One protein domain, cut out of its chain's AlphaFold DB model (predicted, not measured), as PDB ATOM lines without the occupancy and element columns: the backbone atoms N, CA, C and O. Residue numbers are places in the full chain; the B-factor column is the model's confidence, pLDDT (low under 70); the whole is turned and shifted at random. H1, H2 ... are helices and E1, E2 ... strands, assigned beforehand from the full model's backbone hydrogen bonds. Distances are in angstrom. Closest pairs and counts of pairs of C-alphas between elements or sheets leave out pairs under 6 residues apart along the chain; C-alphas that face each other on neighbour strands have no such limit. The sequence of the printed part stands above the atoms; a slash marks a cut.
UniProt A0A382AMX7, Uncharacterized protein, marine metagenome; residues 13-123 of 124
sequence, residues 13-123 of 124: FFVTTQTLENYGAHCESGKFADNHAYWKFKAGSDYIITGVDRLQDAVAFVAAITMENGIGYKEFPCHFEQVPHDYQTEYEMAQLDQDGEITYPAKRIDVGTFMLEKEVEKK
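What this domain is: This is residues 13 to 123 of the 124 residues of an uncharacterized protein of marine metagenome (UniProt A0A382AMX7). A long, twisted sheet of four strands, E3, E1, E2 and E4 in that order, curls round one helix, H2, which packs on one face. H1 and a long link, residues 28 to 38, lie at one end of the long strands, H3 lies away from the sheet, and residues 115 to 123, mostly H4, stick out. The printed part has 111 residues with four named helices and four named strands, along the chain E1, H1, E2, H2, E3, H3, E4, H4; the sheet is mixed and the class is mixed, helices and strands. The whole is loose, with a radius of gyration of the C-alphas of 16.9 A and spans of 48 by 43 by 26 A.

How they stand to each other: E1, residues 13 to 22, is antiparallel to E2, residues 39 to 50, with N 15 and O 47 2.9 A apart, within hydrogen-bond range. E2 bends by 50 degrees at residue 42. E3, residues 73 to 83, is antiparallel to E1, with N 16 and O 79 at 2.9 A. E4, residues 107 to 110, is parallel to E2, with N 109 and O 48 at 2.8 A. H2, residues 55 to 66, is on the sheet, forming two layers, a helix on one face of a sheet; its closest C-alphas to E3 are those of Ala 63 and Phe 76, 6.3 A apart. H1, residues 24 to 27, and H3, residues 90 to 99, are not on the sheet. H4, residues 111 to 121, is only just not on it, with 4 pairs of C-alphas within 10 A. H2 and H4 are close but not clearly touching: the closest C-alphas, of Phe 61 and Val 111, are 7.8 A apart. E2, H2, E3 and E3, H3, E4 are split strand-helix-strand units, same-way strands with others between them, each with a right-handed crossover. Every O i to N i+4 pair is within hydrogen-bond range in H2, H3 and H4; H1 is too short for one.

Where its parts are: E1 begins at C-alpha 13, (24.384, 98.225, 162.575), and is 29.6 A long. E2 is 32.5 A, H2 16.5 A, E3 29.2 A, H3 13.9 A and H4 15.6 A long. H4 ends at C-alpha 121, (19.589, 123.720, 164.450).

The domain as a whole: The C-alphas farthest apart are those of Ala 33 and Gly 100, 48.6 A. The printed part has no cut. The link from H1 to E2, 11 residues, is long. The mean pLDDT of the printed part is 95.8, and residue 123 is under 70.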
ATOM      1  N   PHE A  13      22.984  98.384 162.937       98.56
ATOM      2  CA  PHE A  13      24.384  98.225 162.575       98.56
ATOM      3  C   PHE A  13      25.268  98.708 163.712       98.56
ATOM      4  O   PHE A  13      25.104  99.822 164.205       98.56
ATOM      5  N   PHE A  14      26.220  97.877 164.106       98.69
ATOM      6  CA  PHE A  14      27.270  98.251 165.036       98.69
ATOM      7  C   PHE A  14      28.476  98.754 164.244       98.69
ATOM      8  O   PHE A  14      28.890  98.123 163.272       98.69
ATOM      9  N   VAL A  15      29.020  99.905 164.638       98.69
ATOM     10  CA  VAL A  15      30.229 100.491 164.058       98.69
ATOM     11  C   VAL A  15      31.122 101.000 165.185       98.69
ATOM     12  O   VAL A  15      30.690 101.822 165.990       98.69
ATOM     13  N   THR A  16      32.385 100.582 165.199       98.38
ATOM     14  CA  THR A  16      33.402 101.101 166.125       98.38
ATOM     15  C   THR A  16      34.412 101.946 165.366       98.38
ATOM     16  O   THR A  16      34.860 101.579 164.271       98.38
ATOM     17  N   THR A  17      34.792 103.084 165.947       98.50
ATOM     18  CA  THR A  17      35.901 103.905 165.458       98.50
ATOM     19  C   THR A  17      37.206 103.571 166.169       98.50
ATOM     20  O   THR A  17      37.233 103.094 167.300       98.50
ATOM     21  N   GLN A  18      38.315 103.862 165.496       98.19
ATOM     22  CA  GLN A  18      39.659 103.806 166.043       98.19
ATOM     23  C   GLN A  18      40.271 105.200 166.006       98.19
ATOM     24  O   GLN A  18      40.392 105.801 164.938       98.19
ATOM     25  N   THR A  19      40.734 105.670 167.161       98.38
ATOM     26  CA  THR A  19      41.458 106.935 167.281       98.38
ATOM     27  C   THR A  19      42.968 106.703 167.294       98.38
ATOM     28  O   THR A  19      43.464 105.800 167.971       98.38
ATOM     29  N   LEU A  20      43.728 107.520 166.570       98.12
ATOM     30  CA  LEU A  20      45.182 107.588 166.672       98.12
ATOM     31  C   LEU A  20      45.601 109.017 166.984       98.12
ATOM     32  O   LEU A  20      45.189 109.965 166.320       98.12
ATOM     33  N   GLU A  21      46.495 109.150 167.951       97.88
ATOM     34  CA  GLU A  21      47.056 110.436 168.347       97.88
ATOM     35  C   GLU A  21      48.547 110.474 168.014       97.88
ATOM     36  O   GLU A  21      49.289 109.550 168.365       97.88
ATOM     37  N   ASN A  22      48.980 111.533 167.329       97.62
ATOM     38  CA  ASN A  22      50.380 111.776 167.011       97.62
ATOM     39  C   ASN A  22      51.012 112.660 168.076       97.62
ATOM     40  O   ASN A  22      50.947 113.887 168.021       97.62
ATOM     41  N   TYR A  23      51.691 112.026 169.017       96.31
ATOM     42  CA  TYR A  23      52.366 112.730 170.098       96.31
ATOM     43  C   TYR A  23      53.503 113.631 169.610       96.31
ATOM     44  O   TYR A  23      53.820 114.624 170.261       96.31
ATOM     45  N   GLY A  24      54.088 113.334 168.448       95.94
ATOM     46  CA  GLY A  24      55.094 114.201 167.846       95.94
ATOM     47  C   GLY A  24      54.532 115.533 167.336       95.94
ATOM     48  O   GLY A  24      55.291 116.475 167.162       95.94
ATOM     49  N   ALA A  25      53.217 115.666 167.140       95.44
ATOM     50  CA  ALA A  25      52.599 116.940 166.759       95.44
ATOM     51  C   ALA A  25      52.355 117.888 167.954       95.44
ATOM     52  O   ALA A  25      52.018 119.048 167.739       95.44
ATOM     53  N   HIS A  26      52.512 117.414 169.197       90.56
ATOM     54  CA  HIS A  26      52.285 118.228 170.403       90.56
ATOM     55  C   HIS A  26      53.454 119.154 170.734       90.56
ATOM     56  O   HIS A  26      53.247 120.243 171.263       90.56
ATOM     57  N   CYS A  27      54.677 118.712 170.438       89.75
ATOM     58  CA  CYS A  27      55.907 119.428 170.791       89.75
ATOM     59  C   CYS A  27      56.837 119.663 169.593       89.75
ATOM     60  O   CYS A  27      57.773 120.445 169.709       89.75
ATOM     61  N   GLU A  28      56.591 118.995 168.466       92.31
ATOM     62  CA  GLU A  28      57.425 119.029 167.263       92.31
ATOM     63  C   GLU A  28      56.543 119.203 166.012       92.31
ATOM     64  O   GLU A  28      55.354 119.516 166.088       92.31
ATOM     65  N   SER A  29      57.107 118.997 164.821       95.25
ATOM     66  CA  SER A  29      56.360 119.143 163.565       95.25
ATOM     67  C   SER A  29      55.292 118.068 163.329       95.25
ATOM     68  O   SER A  29      54.434 118.250 162.464       95.25
ATOM     69  N   GLY A  30      55.367 116.924 164.020       95.44
ATOM     70  CA  GLY A  30      54.510 115.756 163.784       95.44
ATOM     71  C   GLY A  30      54.720 115.064 162.428       95.44
ATOM     72  O   GLY A  30      54.040 114.077 162.129       95.44
ATOM     73  N   LYS A  31      55.624 115.566 161.576       96.69
ATOM     74  CA  LYS A  31      55.803 115.087 160.200       96.69
ATOM     75  C   LYS A  31      56.733 113.883 160.152       96.69
ATOM     76  O   LYS A  31      57.771 113.843 160.807       96.69
ATOM     77  N   PHE A  32      56.413 112.946 159.262       95.50
ATOM     78  CA  PHE A  32      57.286 111.810 158.960       95.50
ATOM     79  C   PHE A  32      58.644 112.254 158.389       95.50
ATOM     80  O   PHE A  32      59.669 111.704 158.768       95.50
ATOM     81  N   ALA A  33      58.656 113.279 157.525       96.81
ATOM     82  CA  ALA A  33      59.876 113.792 156.889       96.81
ATOM     83  C   ALA A  33      60.913 114.333 157.889       96.81
ATOM     84  O   ALA A  33      62.107 114.279 157.611       96.81
ATOM     85  N   ASP A  34      60.454 114.792 159.054       96.56
ATOM     86  CA  ASP A  34      61.312 115.318 160.118       96.56
ATOM     87  C   ASP A  34      61.634 114.237 161.171       96.56
ATOM     88  O   ASP A  34      62.217 114.533 162.205       96.56
ATOM     89  N   ASN A  35      61.236 112.979 160.933       94.44
ATOM     90  CA  ASN A  35      61.306 111.872 161.893       94.44
ATOM     91  C   ASN A  35      60.548 112.147 163.213       94.44
ATOM     92  O   ASN A  35      60.886 111.613 164.267       94.44
ATOM     93  N   HIS A  36      59.490 112.963 163.150       96.00
ATOM     94  CA  HIS A  36      58.660 113.370 164.290       96.00
ATOM     95  C   HIS A  36      57.257 112.742 164.260       96.00
ATOM     96  O   HIS A  36      56.336 113.238 164.901       96.00
ATOM     97  N   ALA A  37      57.045 111.667 163.499       94.88
ATOM     98  CA  ALA A  37      55.772 110.951 163.487       94.88
ATOM     99  C   ALA A  37      55.761 109.874 164.586       94.88
ATOM    100  O   ALA A  37      56.415 108.841 164.441       94.88
ATOM    101  N   TYR A  38      54.994 110.087 165.658       95.88
ATOM    102  CA  TYR A  38      54.840 109.120 166.749       95.88
ATOM    103  C   TYR A  38      53.361 108.901 167.077       95.88
ATOM    104  O   TYR A  38      52.762 109.620 167.875       95.88
ATOM    105  N   TRP A  39      52.774 107.893 166.432       97.69
ATOM    106  CA  TRP A  39      51.351 107.579 166.527       97.69
ATOM    107  C   TRP A  39      51.073 106.515 167.588       97.69
ATOM    108  O   TRP A  39      51.737 105.479 167.630       97.69
ATOM    109  N   LYS A  40      50.046 106.746 168.410       97.50
ATOM    110  CA  LYS A  40      49.559 105.792 169.411       97.50
ATOM    111  C   LYS A  40      48.074 105.513 169.208       97.50
ATOM    112  O   LYS A  40      47.284 106.450 169.105       97.50
ATOM    113  N   PHE A  41      47.708 104.232 169.223       97.81
ATOM    114  CA  PHE A  41      46.315 103.790 169.276       97.81
ATOM    115  C   PHE A  41      45.655 104.264 170.578       97.81
ATOM    116  O   PHE A  41      46.219 104.101 171.666       97.81
ATOM    117  N   LYS A  42      44.465 104.850 170.457       96.38
ATOM    118  CA  LYS A  42      43.582 105.271 171.552       96.38
ATOM    119  C   LYS A  42      42.226 104.599 171.402       96.38
ATOM    120  O   LYS A  42      41.873 104.191 170.306       96.38
ATOM    121  N   ALA A  43      41.465 104.472 172.484       92.75
ATOM    122  CA  ALA A  43      40.082 104.025 172.347       92.75
ATOM    123  C   ALA A  43      39.330 105.002 171.427       92.75
ATOM    124  O   ALA A  43      39.513 106.213 171.556       92.75
ATOM    125  N   GLY A  44      38.559 104.474 170.477       95.12
ATOM    126  CA  GLY A  44      37.612 105.280 169.714       95.12
ATOM    127  C   GLY A  44      36.247 105.280 170.391       95.12
ATOM    128  O   GLY A  44      36.142 105.418 171.609       95.12
ATOM    129  N   SER A  45      35.189 105.155 169.602       97.38
ATOM    130  CA  SER A  45      33.807 105.162 170.073       97.38
ATOM    131  C   SER A  45      32.985 104.074 169.396       97.38
ATOM    132  O   SER A  45      33.153 103.812 168.206       97.38
ATOM    133  N   ASP A  46      32.042 103.523 170.151       98.38
ATOM    134  CA  ASP A  46      31.042 102.586 169.657       98.38
ATOM    135  C   ASP A  46      29.758 103.314 169.249       98.38
ATOM    136  O   ASP A  46      29.268 104.195 169.966       98.38
ATOM    137  N   TYR A  47      29.201 102.917 168.107       98.50
ATOM    138  CA  TYR A  47      27.974 103.457 167.536       98.50
ATOM    139  C   TYR A  47      27.008 102.330 167.180       98.50
ATOM    140  O   TYR A  47      27.388 101.363 166.522       98.50
ATOM    141  N   ILE A  48      25.743 102.495 167.556       98.50
ATOM    142  CA  ILE A  48      24.635 101.645 167.112       98.50
ATOM    143  C   ILE A  48      23.759 102.487 166.193       98.50
ATOM    144  O   ILE A  48      23.172 103.474 166.631       98.50
ATOM    145  N   ILE A  49      23.702 102.121 164.916       98.38
ATOM    146  CA  ILE A  49      23.067 102.904 163.858       98.38
ATOM    147  C   ILE A  49      21.796 102.211 163.371       98.38
ATOM    148  O   ILE A  49      21.827 101.033 163.015       98.38
ATOM    149  N   THR A  50      20.702 102.971 163.301       97.69
ATOM    150  CA  THR A  50      19.419 102.563 162.703       97.69
ATOM    151  C   THR A  50      18.952 103.579 161.658       97.69
ATOM    152  O   THR A  50      19.532 104.659 161.511       97.69
ATOM    153  N   GLY A  51      17.895 103.247 160.911       95.75
ATOM    154  CA  GLY A  51      17.291 104.170 159.940       95.75
ATOM    155  C   GLY A  51      17.994 104.201 158.577       95.75
ATOM    156  O   GLY A  51      17.782 105.125 157.794       95.75
ATOM    157  N   VAL A  52      18.820 103.193 158.287       95.88
ATOM    158  CA  VAL A  52      19.417 102.922 156.968       95.88
ATOM    159  C   VAL A  52      19.267 101.440 156.630       95.88
ATOM    160  O   VAL A  52      19.120 100.617 157.525       95.88
ATOM    161  N   ASP A  53      19.309 101.078 155.350       95.50
ATOM    162  CA  ASP A  53      19.054  99.692 154.918       95.50
ATOM    163  C   ASP A  53      20.331  98.858 154.732       95.50
ATOM    164  O   ASP A  53      20.265  97.646 154.530       95.50
ATOM    165  N   ARG A  54      21.511  99.493 154.737       97.00
ATOM    166  CA  ARG A  54      22.780  98.828 154.413       97.00
ATOM    167  C   ARG A  54      23.890  99.207 155.378       97.00
ATOM    168  O   ARG A  54      24.069 100.376 155.712       97.00
ATOM    169  N   LEU A  55      24.735  98.222 155.683       98.06
ATOM    170  CA  LEU A  55      25.931  98.392 156.510       98.06
ATOM    171  C   LEU A  55      26.856  99.496 155.977       98.06
ATOM    172  O   LEU A  55      27.399 100.279 156.748       98.06
ATOM    173  N   GLN A  56      27.009  99.603 154.654       98.38
ATOM    174  CA  GLN A  56      27.862 100.623 154.039       98.38
ATOM    175  C   GLN A  56      27.340 102.040 154.296       98.38
ATOM    176  O   GLN A  56      28.144 102.950 154.485       98.38
ATOM    177  N   ASP A  57      26.018 102.222 154.325       98.19
ATOM    178  CA  ASP A  57      25.405 103.525 154.587       98.19
ATOM    179  C   ASP A  57      25.587 103.915 156.061       98.19
ATOM    180  O   ASP A  57      25.901 105.068 156.350       98.19
ATOM    181  N   ALA A  58      25.501 102.948 156.984       98.44
ATOM    182  CA  ALA A  58      25.805 103.164 158.400       98.44
ATOM    183  C   ALA A  58      27.276 103.556 158.625       98.44
ATOM    184  O   ALA A  58      27.563 104.535 159.314       98.44
ATOM    185  N   VAL A  59      28.219 102.844 157.998       98.62
ATOM    186  CA  VAL A  59      29.656 103.155 158.093       98.62
ATOM    187  C   VAL A  59      29.967 104.518 157.474       98.62
ATOM    188  O   VAL A  59      30.711 105.301 158.064       98.62
ATOM    189  N   ALA A  60      29.383 104.830 156.312       98.44
ATOM    190  CA  ALA A  60      29.548 106.128 155.665       98.44
ATOM    191  C   ALA A  60      28.985 107.268 156.525       98.44
ATOM    192  O   ALA A  60      29.613 108.322 156.622       98.44
ATOM    193  N   PHE A  61      27.840 107.050 157.179       98.38
ATOM    194  CA  PHE A  61      27.266 108.003 158.120       98.38
ATOM    195  C   PHE A  61      28.197 108.254 159.310       98.38
ATOM    196  O   PHE A  61      28.527 109.408 159.573       98.38
ATOM    197  N   VAL A  62      28.681 107.198 159.980       98.50
ATOM    198  CA  VAL A  62      29.620 107.335 161.107       98.50
ATOM    199  C   VAL A  62      30.888 108.060 160.662       98.50
ATOM    200  O   VAL A  62      31.280 109.033 161.296       98.50
ATOM    201  N   ALA A  63      31.478 107.673 159.527       98.31
ATOM    202  CA  ALA A  63      32.633 108.376 158.974       98.31
ATOM    203  C   ALA A  63      32.344 109.868 158.735       98.31
ATOM    204  O   ALA A  63      33.177 110.711 159.049       98.31
ATOM    205  N   ALA A  64      31.163 110.222 158.226       97.75
ATOM    206  CA  ALA A  64      30.807 111.617 157.978       97.75
ATOM    207  C   ALA A  64      30.711 112.460 159.261       97.75
ATOM    208  O   ALA A  64      30.952 113.666 159.200       97.75
ATOM    209  N   ILE A  65      30.362 111.855 160.403       96.69
ATOM    210  CA  ILE A  65      30.210 112.575 161.675       96.69
ATOM    211  C   ILE A  65      31.462 112.546 162.562       96.69
ATOM    212  O   ILE A  65      31.557 113.376 163.464       96.69
ATOM    213  N   THR A  66      32.407 111.623 162.340       95.75
ATOM    214  CA  THR A  66      33.571 111.441 163.235       95.75
ATOM    215  C   THR A  66      34.924 111.444 162.548       95.75
ATOM    216  O   THR A  66      35.929 111.657 163.223       95.75
ATOM    217  N   MET A  67      34.997 111.176 161.241       96.81
ATOM    218  CA  MET A  67      36.282 110.907 160.607       96.81
ATOM    219  C   MET A  67      37.149 112.165 160.575       96.81
ATOM    220  O   MET A  67      36.795 113.179 159.975       96.81
ATOM    221  N   GLU A  68      38.337 112.055 161.158       97.50
ATOM    222  CA  GLU A  68      39.359 113.089 161.116       97.50
ATOM    223  C   GLU A  68      40.644 112.512 160.527       97.50
ATOM    224  O   GLU A  68      41.028 111.371 160.789       97.50
ATOM    225  N   ASN A  69      41.330 113.310 159.712       97.12
ATOM    226  CA  ASN A  69      42.592 112.919 159.091       97.12
ATOM    227  C   ASN A  69      43.650 114.021 159.236       97.12
ATOM    228  O   ASN A  69      44.303 114.421 158.271       97.12
ATOM    229  N   GLY A  70      43.806 114.525 160.457       96.81
ATOM    230  CA  GLY A  70      44.794 115.533 160.814       96.81
ATOM    231  C   GLY A  70      46.209 114.970 160.972       96.81
ATOM    232  O   GLY A  70      46.457 113.759 160.912       96.81
ATOM    233  N   ILE A  71      47.165 115.883 161.172       96.38
ATOM    234  CA  ILE A  71      48.559 115.547 161.503       96.38
ATOM    235  C   ILE A  71      48.728 115.151 162.974       96.38
ATOM    236  O   ILE A  71      49.590 114.333 163.272       96.38
ATOM    237  N   GLY A  72      47.911 115.716 163.870       96.88
ATOM    238  CA  GLY A  72      47.923 115.435 165.310       96.88
ATOM    239  C   GLY A  72      46.958 114.330 165.737       96.88
ATOM    240  O   GLY A  72      47.182 113.671 166.748       96.88
ATOM    241  N   TYR A  73      45.903 114.105 164.957       97.81
ATOM    242  CA  TYR A  73      44.795 113.236 165.326       97.81
ATOM    243  C   TYR A  73      44.200 112.586 164.080       97.81
ATOM    244  O   TYR A  73      44.106 113.209 163.018       97.81
ATOM    245  N   LYS A  74      43.825 111.314 164.203       98.12
ATOM    246  CA  LYS A  74      43.041 110.590 163.208       98.12
ATOM    247  C   LYS A  74      41.952 109.805 163.910       98.12
ATOM    248  O   LYS A  74      42.212 109.200 164.945       98.12
ATOM    249  N   GLU A  75      40.784 109.743 163.297       98.50
ATOM    250  CA  GLU A  75      39.711 108.851 163.719       98.50
ATOM    251  C   GLU A  75      39.027 108.282 162.483       98.50
ATOM    252  O   GLU A  75      38.786 109.009 161.520       98.50
ATOM    253  N   PHE A  76      38.771 106.975 162.472       98.25
ATOM    254  CA  PHE A  76      38.109 106.301 161.357       98.25
ATOM    255  C   PHE A  76      37.357 105.048 161.821       98.25
ATOM    256  O   PHE A  76      37.787 104.412 162.784       98.25
ATOM    257  N   PRO A  77      36.267 104.649 161.139       98.31
ATOM    258  CA  PRO A  77      35.634 103.353 161.371       98.31
ATOM    259  C   PRO A  77      36.616 102.199 161.137       98.31
ATOM    260  O   PRO A  77      37.299 102.168 160.112       98.31
ATOM    261  N   CYS A  78      36.687 101.250 162.069       97.75
ATOM    262  CA  CYS A  78      37.625 100.123 162.011       97.75
ATOM    263  C   CYS A  78      36.964  98.746 162.164       97.75
ATOM    264  O   CYS A  78      37.553  97.752 161.747       97.75
ATOM    265  N   HIS A  79      35.761  98.687 162.733       98.06
ATOM    266  CA  HIS A  79      34.943  97.480 162.849       98.06
ATOM    267  C   HIS A  79      33.493  97.830 162.544       98.06
ATOM    268  O   HIS A  79      33.044  98.932 162.873       98.06
ATOM    269  N   PHE A  80      32.785  96.923 161.881       98.31
ATOM    270  CA  PHE A  80      31.391  97.128 161.517       98.31
ATOM    271  C   PHE A  80      30.685  95.808 161.215       98.31
ATOM    272  O   PHE A  80      31.218  94.947 160.513       98.31
ATOM    273  N   GLU A  81      29.459  95.667 161.705       98.31
ATOM    274  CA  GLU A  81      28.640  94.473 161.512       98.31
ATOM    275  C   GLU A  81      27.143  94.781 161.652       98.31
ATOM    276  O   GLU A  81      26.737  95.788 162.233       98.31
ATOM    277  N   GLN A  82      26.308  93.916 161.082       98.38
ATOM    278  CA  GLN A  82      24.866  93.930 161.323       98.38
ATOM    279  C   GLN A  82      24.580  93.150 162.606       98.38
ATOM    280  O   GLN A  82      25.068  92.032 162.764       98.38
ATOM    281  N   VAL A  83      23.782  93.727 163.499       98.25
ATOM    282  CA  VAL A  83      23.515  93.183 164.835       98.25
ATOM    283  C   VAL A  83      22.014  93.152 165.137       98.25
ATOM    284  O   VAL A  83      21.237  93.849 164.480       98.25
ATOM    285  N   PRO A  84      21.571  92.363 166.135       97.06
ATOM    286  CA  PRO A  84      20.215  92.462 166.666       97.06
ATOM    287  C   PRO A  84      19.886  93.870 167.190       97.06
ATOM    288  O   PRO A  84      20.764  94.620 167.607       97.06
ATOM    289  N   HIS A  85      18.602  94.223 167.213       94.31
ATOM    290  CA  HIS A  85      18.154  95.550 167.650       94.31
ATOM    291  C   HIS A  85      18.483  95.860 169.122       94.31
ATOM    292  O   HIS A  85      18.765  97.002 169.482       94.31
ATOM    293  N   ASP A  86      18.472  94.835 169.970       94.81
ATOM    294  CA  ASP A  86      18.785  94.884 171.398       94.81
ATOM    295  C   ASP A  86      20.272  94.637 171.702       94.81
ATOM    296  O   ASP A  86      20.639  94.403 172.853       94.81
ATOM    297  N   TYR A  87      21.140  94.713 170.688       97.44
ATOM    298  CA  TYR A  87      22.569  94.479 170.847       97.44
ATOM    299  C   TYR A  87      23.204  95.412 171.891       97.44
ATOM    300  O   TYR A  87      22.997  96.637 171.892       97.44
ATOM    301  N   GLN A  88      24.018  94.802 172.751       96.94
ATOM    302  CA  GLN A  88      24.889  95.462 173.714       96.94
ATOM    303  C   GLN A  88      26.341  95.233 173.311       96.94
ATOM    304  O   GLN A  88      26.714  94.117 172.945       96.94
ATOM    305  N   THR A  89      27.161  96.280 173.381       97.06
ATOM    306  CA  THR A  89      28.581  96.150 173.040       97.06
ATOM    307  C   THR A  89      29.329  95.370 174.113       97.06
ATOM    308  O   THR A  89      28.905  95.292 175.270       97.06
ATOM    309  N   GLU A  90      30.489  94.819 173.755       95.44
ATOM    310  CA  GLU A  90      31.370  94.162 174.725       95.44
ATOM    311  C   GLU A  90      31.718  95.084 175.899       95.44
ATOM    312  O   GLU A  90      31.778  94.635 177.042       95.44
ATOM    313  N   TYR A  91      31.882  96.386 175.642       95.19
ATOM    314  CA  TYR A  91      32.178  97.363 176.683       95.19
ATOM    315  C   TYR A  91      30.976  97.656 177.590       95.19
ATOM    316  O   TYR A  91      31.149  97.812 178.798       95.19
ATOM    317  N   GLU A  92      29.755  97.703 177.051       97.44
ATOM    318  CA  GLU A  92      28.530  97.809 177.858       97.44
ATOM    319  C   GLU A  92      28.351  96.575 178.755       97.44
ATOM    320  O   GLU A  92      28.064  96.707 179.945       97.44
ATOM    321  N   MET A  93      28.578  95.374 178.213       97.25
ATOM    322  CA  MET A  93      28.502  94.129 178.984       97.25
ATOM    323  C   MET A  93      29.584  94.056 180.070       97.25
ATOM    324  O   MET A  93      29.292  93.640 181.189       97.25
ATOM    325  N   ALA A  94      30.810  94.496 179.773       96.88
ATOM    326  CA  ALA A  94      31.898  94.532 180.749       96.88
ATOM    327  C   ALA A  94      31.608  95.491 181.918       96.88
ATOM    328  O   ALA A  94      31.903  95.154 183.061       96.88
ATOM    329  N   GLN A  95      30.996  96.651 181.649       97.19
ATOM    330  CA  GLN A  95      30.553  97.582 182.694       97.19
ATOM    331  C   GLN A  95      29.466  96.961 183.580       97.19
ATOM    332  O   GLN A  95      29.536  97.064 184.798       97.19
ATOM    333  N   LEU A  96      28.493  96.253 182.996       97.00
ATOM    334  CA  LEU A  96      27.475  95.550 183.784       97.00
ATOM    335  C   LEU A  96      28.074  94.468 184.687       97.00
ATOM    336  O   LEU A  96      27.643  94.332 185.829       97.00
ATOM    337  N   ASP A  97      29.046  93.706 184.187       97.44
ATOM    338  CA  ASP A  97      29.706  92.650 184.961       97.44
ATOM    339  C   ASP A  97      30.543  93.217 186.120       97.44
ATOM    340  O   ASP A  97      30.517  92.686 187.229       97.44
ATOM    341  N   GLN A  98      31.263  94.319 185.880       96.31
ATOM    342  CA  GLN A  98      32.205  94.891 186.848       96.31
ATOM    343  C   GLN A  98      31.555  95.884 187.814       96.31
ATOM    344  O   GLN A  98      31.803  95.823 189.020       96.31
ATOM    345  N   ASP A  99      30.715  96.775 187.290       96.25
ATOM    346  CA  ASP A  99      30.174  97.931 188.007       96.25
ATOM    347  C   ASP A  99      28.667  97.792 188.296       96.25
ATOM    348  O   ASP A  99      28.114  98.538 189.103       96.25
ATOM    349  N   GLY A 100      27.982  96.824 187.672       96.94
ATOM    350  CA  GLY A 100      26.539  96.603 187.838       96.94
ATOM    351  C   GLY A 100      25.652  97.614 187.102       96.94
ATOM    352  O   GLY A 100      24.426  97.498 187.145       96.94
ATOM    353  N   GLU A 101      26.248  98.585 186.411       97.31
ATOM    354  CA  GLU A 101      25.558  99.628 185.658       97.31
ATOM    355  C   GLU A 101      26.343 100.037 184.405       97.31
ATOM    356  O   GLU A 101      27.567  99.950 184.361       97.31
ATOM    357  N   ILE A 102      25.636 100.501 183.371       96.94
ATOM    358  CA  ILE A 102      26.258 101.056 182.162       96.94
ATOM    359  C   ILE A 102      26.354 102.570 182.336       96.94
ATOM    360  O   ILE A 102      25.336 103.263 182.309       96.94
ATOM    361  N   THR A 103      27.573 103.088 182.472       96.19
ATOM    362  CA  THR A 103      27.832 104.534 182.588       96.19
ATOM    363  C   THR A 103      28.270 105.154 181.264       96.19
ATOM    364  O   THR A 103      27.966 106.315 180.987       96.19
ATOM    365  N   TYR A 104      28.913 104.364 180.407       94.62
ATOM    366  CA  TYR A 104      29.398 104.753 179.088       94.62
ATOM    367  C   TYR A 104      28.766 103.852 178.016       94.62
ATOM    368  O   TYR A 104      29.416 102.919 177.534       94.62
ATOM    369  N   PRO A 105      27.487 104.082 177.666       96.94
ATOM    370  CA  PRO A 105      26.814 103.321 176.622       96.94
ATOM    371  C   PRO A 105      27.352 103.673 175.233       96.94
ATOM    372  O   PRO A 105      27.886 104.765 175.003       96.94
ATOM    373  N   ALA A 106      27.137 102.772 174.275       97.75
ATOM    374  CA  ALA A 106      27.370 103.072 172.870       97.75
ATOM    375  C   ALA A 106      26.458 104.217 172.399       97.75
ATOM    376  O   ALA A 106      25.324 104.383 172.860       97.75
ATOM    377  N   LYS A 107      26.931 105.009 171.434       98.00
ATOM    378  CA  LYS A 107      26.157 106.108 170.846       98.00
ATOM    379  C   LYS A 107      25.092 105.528 169.915       98.00
ATOM    380  O   LYS A 107      25.403 105.087 168.811       98.00
ATOM    381  N   ARG A 108      23.835 105.519 170.357       97.69
ATOM    382  CA  ARG A 108      22.705 104.977 169.584       97.69
ATOM    383  C   ARG A 108      22.066 106.089 168.753       97.69
ATOM    384  O   ARG A 108      21.594 107.071 169.319       97.69
ATOM    385  N   ILE A 109      22.099 105.964 167.427       97.56
ATOM    386  CA  ILE A 109      21.692 107.020 166.494       97.56
ATOM    387  C   ILE A 109      20.761 106.448 165.427       97.56
ATOM    388  O   ILE A 109      21.154 105.601 164.626       97.56
ATOM    389  N   ASP A 110      19.552 106.996 165.367       96.88
ATOM    390  CA  ASP A 110      18.695 106.875 164.194       96.88
ATOM    391  C   ASP A 110      19.055 107.972 163.182       96.88
ATOM    392  O   ASP A 110      18.958 109.165 163.484       96.88
ATOM    393  N   VAL A 111      19.492 107.581 161.981       95.69
ATOM    394  CA  VAL A 111      20.008 108.528 160.977       95.69
ATOM    395  C   VAL A 111      18.934 109.526 160.542       95.69
ATOM    396  O   VAL A 111      19.226 110.713 160.392       95.69
ATOM    397  N   GLY A 112      17.687 109.082 160.371       93.81
ATOM    398  CA  GLY A 112      16.581 109.960 159.983       93.81
ATOM    399  C   GLY A 112      16.326 111.050 161.023       93.81
ATOM    400  O   GLY A 112      16.267 112.236 160.686       93.81
ATOM    401  N   THR A 113      16.243 110.652 162.291       94.50
ATOM    402  CA  THR A 113      16.051 111.554 163.434       94.50
ATOM    403  C   THR A 113      17.211 112.540 163.564       94.50
ATOM    404  O   THR A 113      16.985 113.749 163.606       94.50
ATOM    405  N   PHE A 114      18.452 112.049 163.511       94.75
ATOM    406  CA  PHE A 114      19.654 112.883 163.595       94.75
ATOM    407  C   PHE A 114      19.684 113.980 162.521       94.75
ATOM    408  O   PHE A 114      19.992 115.141 162.798       94.75
ATOM    409  N   MET A 115      19.345 113.632 161.276       91.69
ATOM    410  CA  MET A 115      19.367 114.590 160.170       91.69
ATOM    411  C   MET A 115      18.289 115.668 160.326       91.69
ATOM    412  O   MET A 115      18.552 116.836 160.039       91.69
ATOM    413  N   LEU A 116      17.104 115.307 160.829       91.50
ATOM    414  CA  LEU A 116      16.032 116.267 161.114       91.50
ATOM    415  C   LEU A 116      16.443 117.277 162.191       91.50
ATOM    416  O   LEU A 116      16.238 118.478 162.011       91.50
ATOM    417  N   GLU A 117      17.065 116.819 163.275       90.81
ATOM    418  CA  GLU A 117      17.550 117.691 164.351       90.81
ATOM    419  C   GLU A 117      18.603 118.683 163.839       90.81
ATOM    420  O   GLU A 117      18.512 119.889 164.088       90.81
ATOM    421  N   LYS A 118      19.548 118.207 163.017       87.31
ATOM    422  CA  LYS A 118      20.579 119.057 162.403       87.31
ATOM    423  C   LYS A 118      20.015 120.087 161.423       87.31
ATOM    424  O   LYS A 118      20.596 121.161 161.261       87.31
ATOM    425  N   GLU A 119      18.900 119.797 160.757       83.88
ATOM    426  CA  GLU A 119      18.208 120.782 159.918       83.88
ATOM    427  C   GLU A 119      17.491 121.868 160.732       83.88
ATOM    428  O   GLU A 119      17.418 123.012 160.274       83.88
ATOM    429  N   VAL A 120      16.959 121.531 161.912       81.69
ATOM    430  CA  VAL A 120      16.313 122.494 162.818       81.69
ATOM    431  C   VAL A 120      17.348 123.438 163.428       81.69
ATOM    432  O   VAL A 120      17.142 124.649 163.386       81.69
ATOM    433  N   GLU A 121      18.484 122.914 163.900       82.69
ATOM    434  CA  GLU A 121      19.589 123.720 164.450       82.69
ATOM    435  C   GLU A 121      20.077 124.790 163.463       82.69
ATOM    436  O   GLU A 121      20.290 125.934 163.848       82.69
ATOM    437  N   LYS A 122      20.200 124.457 162.172       73.81
ATOM    438  CA  LYS A 122      20.652 125.405 161.133       73.81
ATOM    439  C   LYS A 122      19.686 126.563 160.868       73.81
ATOM    440  O   LYS A 122      20.068 127.514 160.188       73.81
ATOM    441  N   LYS A 123      18.427 126.450 161.296       67.88
ATOM    442  CA  LYS A 123      17.382 127.465 161.088       67.88
ATOM    443  C   LYS A 123      17.163 128.359 162.310       67.88
ATOM    444  O   LYS A 123      16.385 129.307 162.192       67.88
TER     445      LYS A 123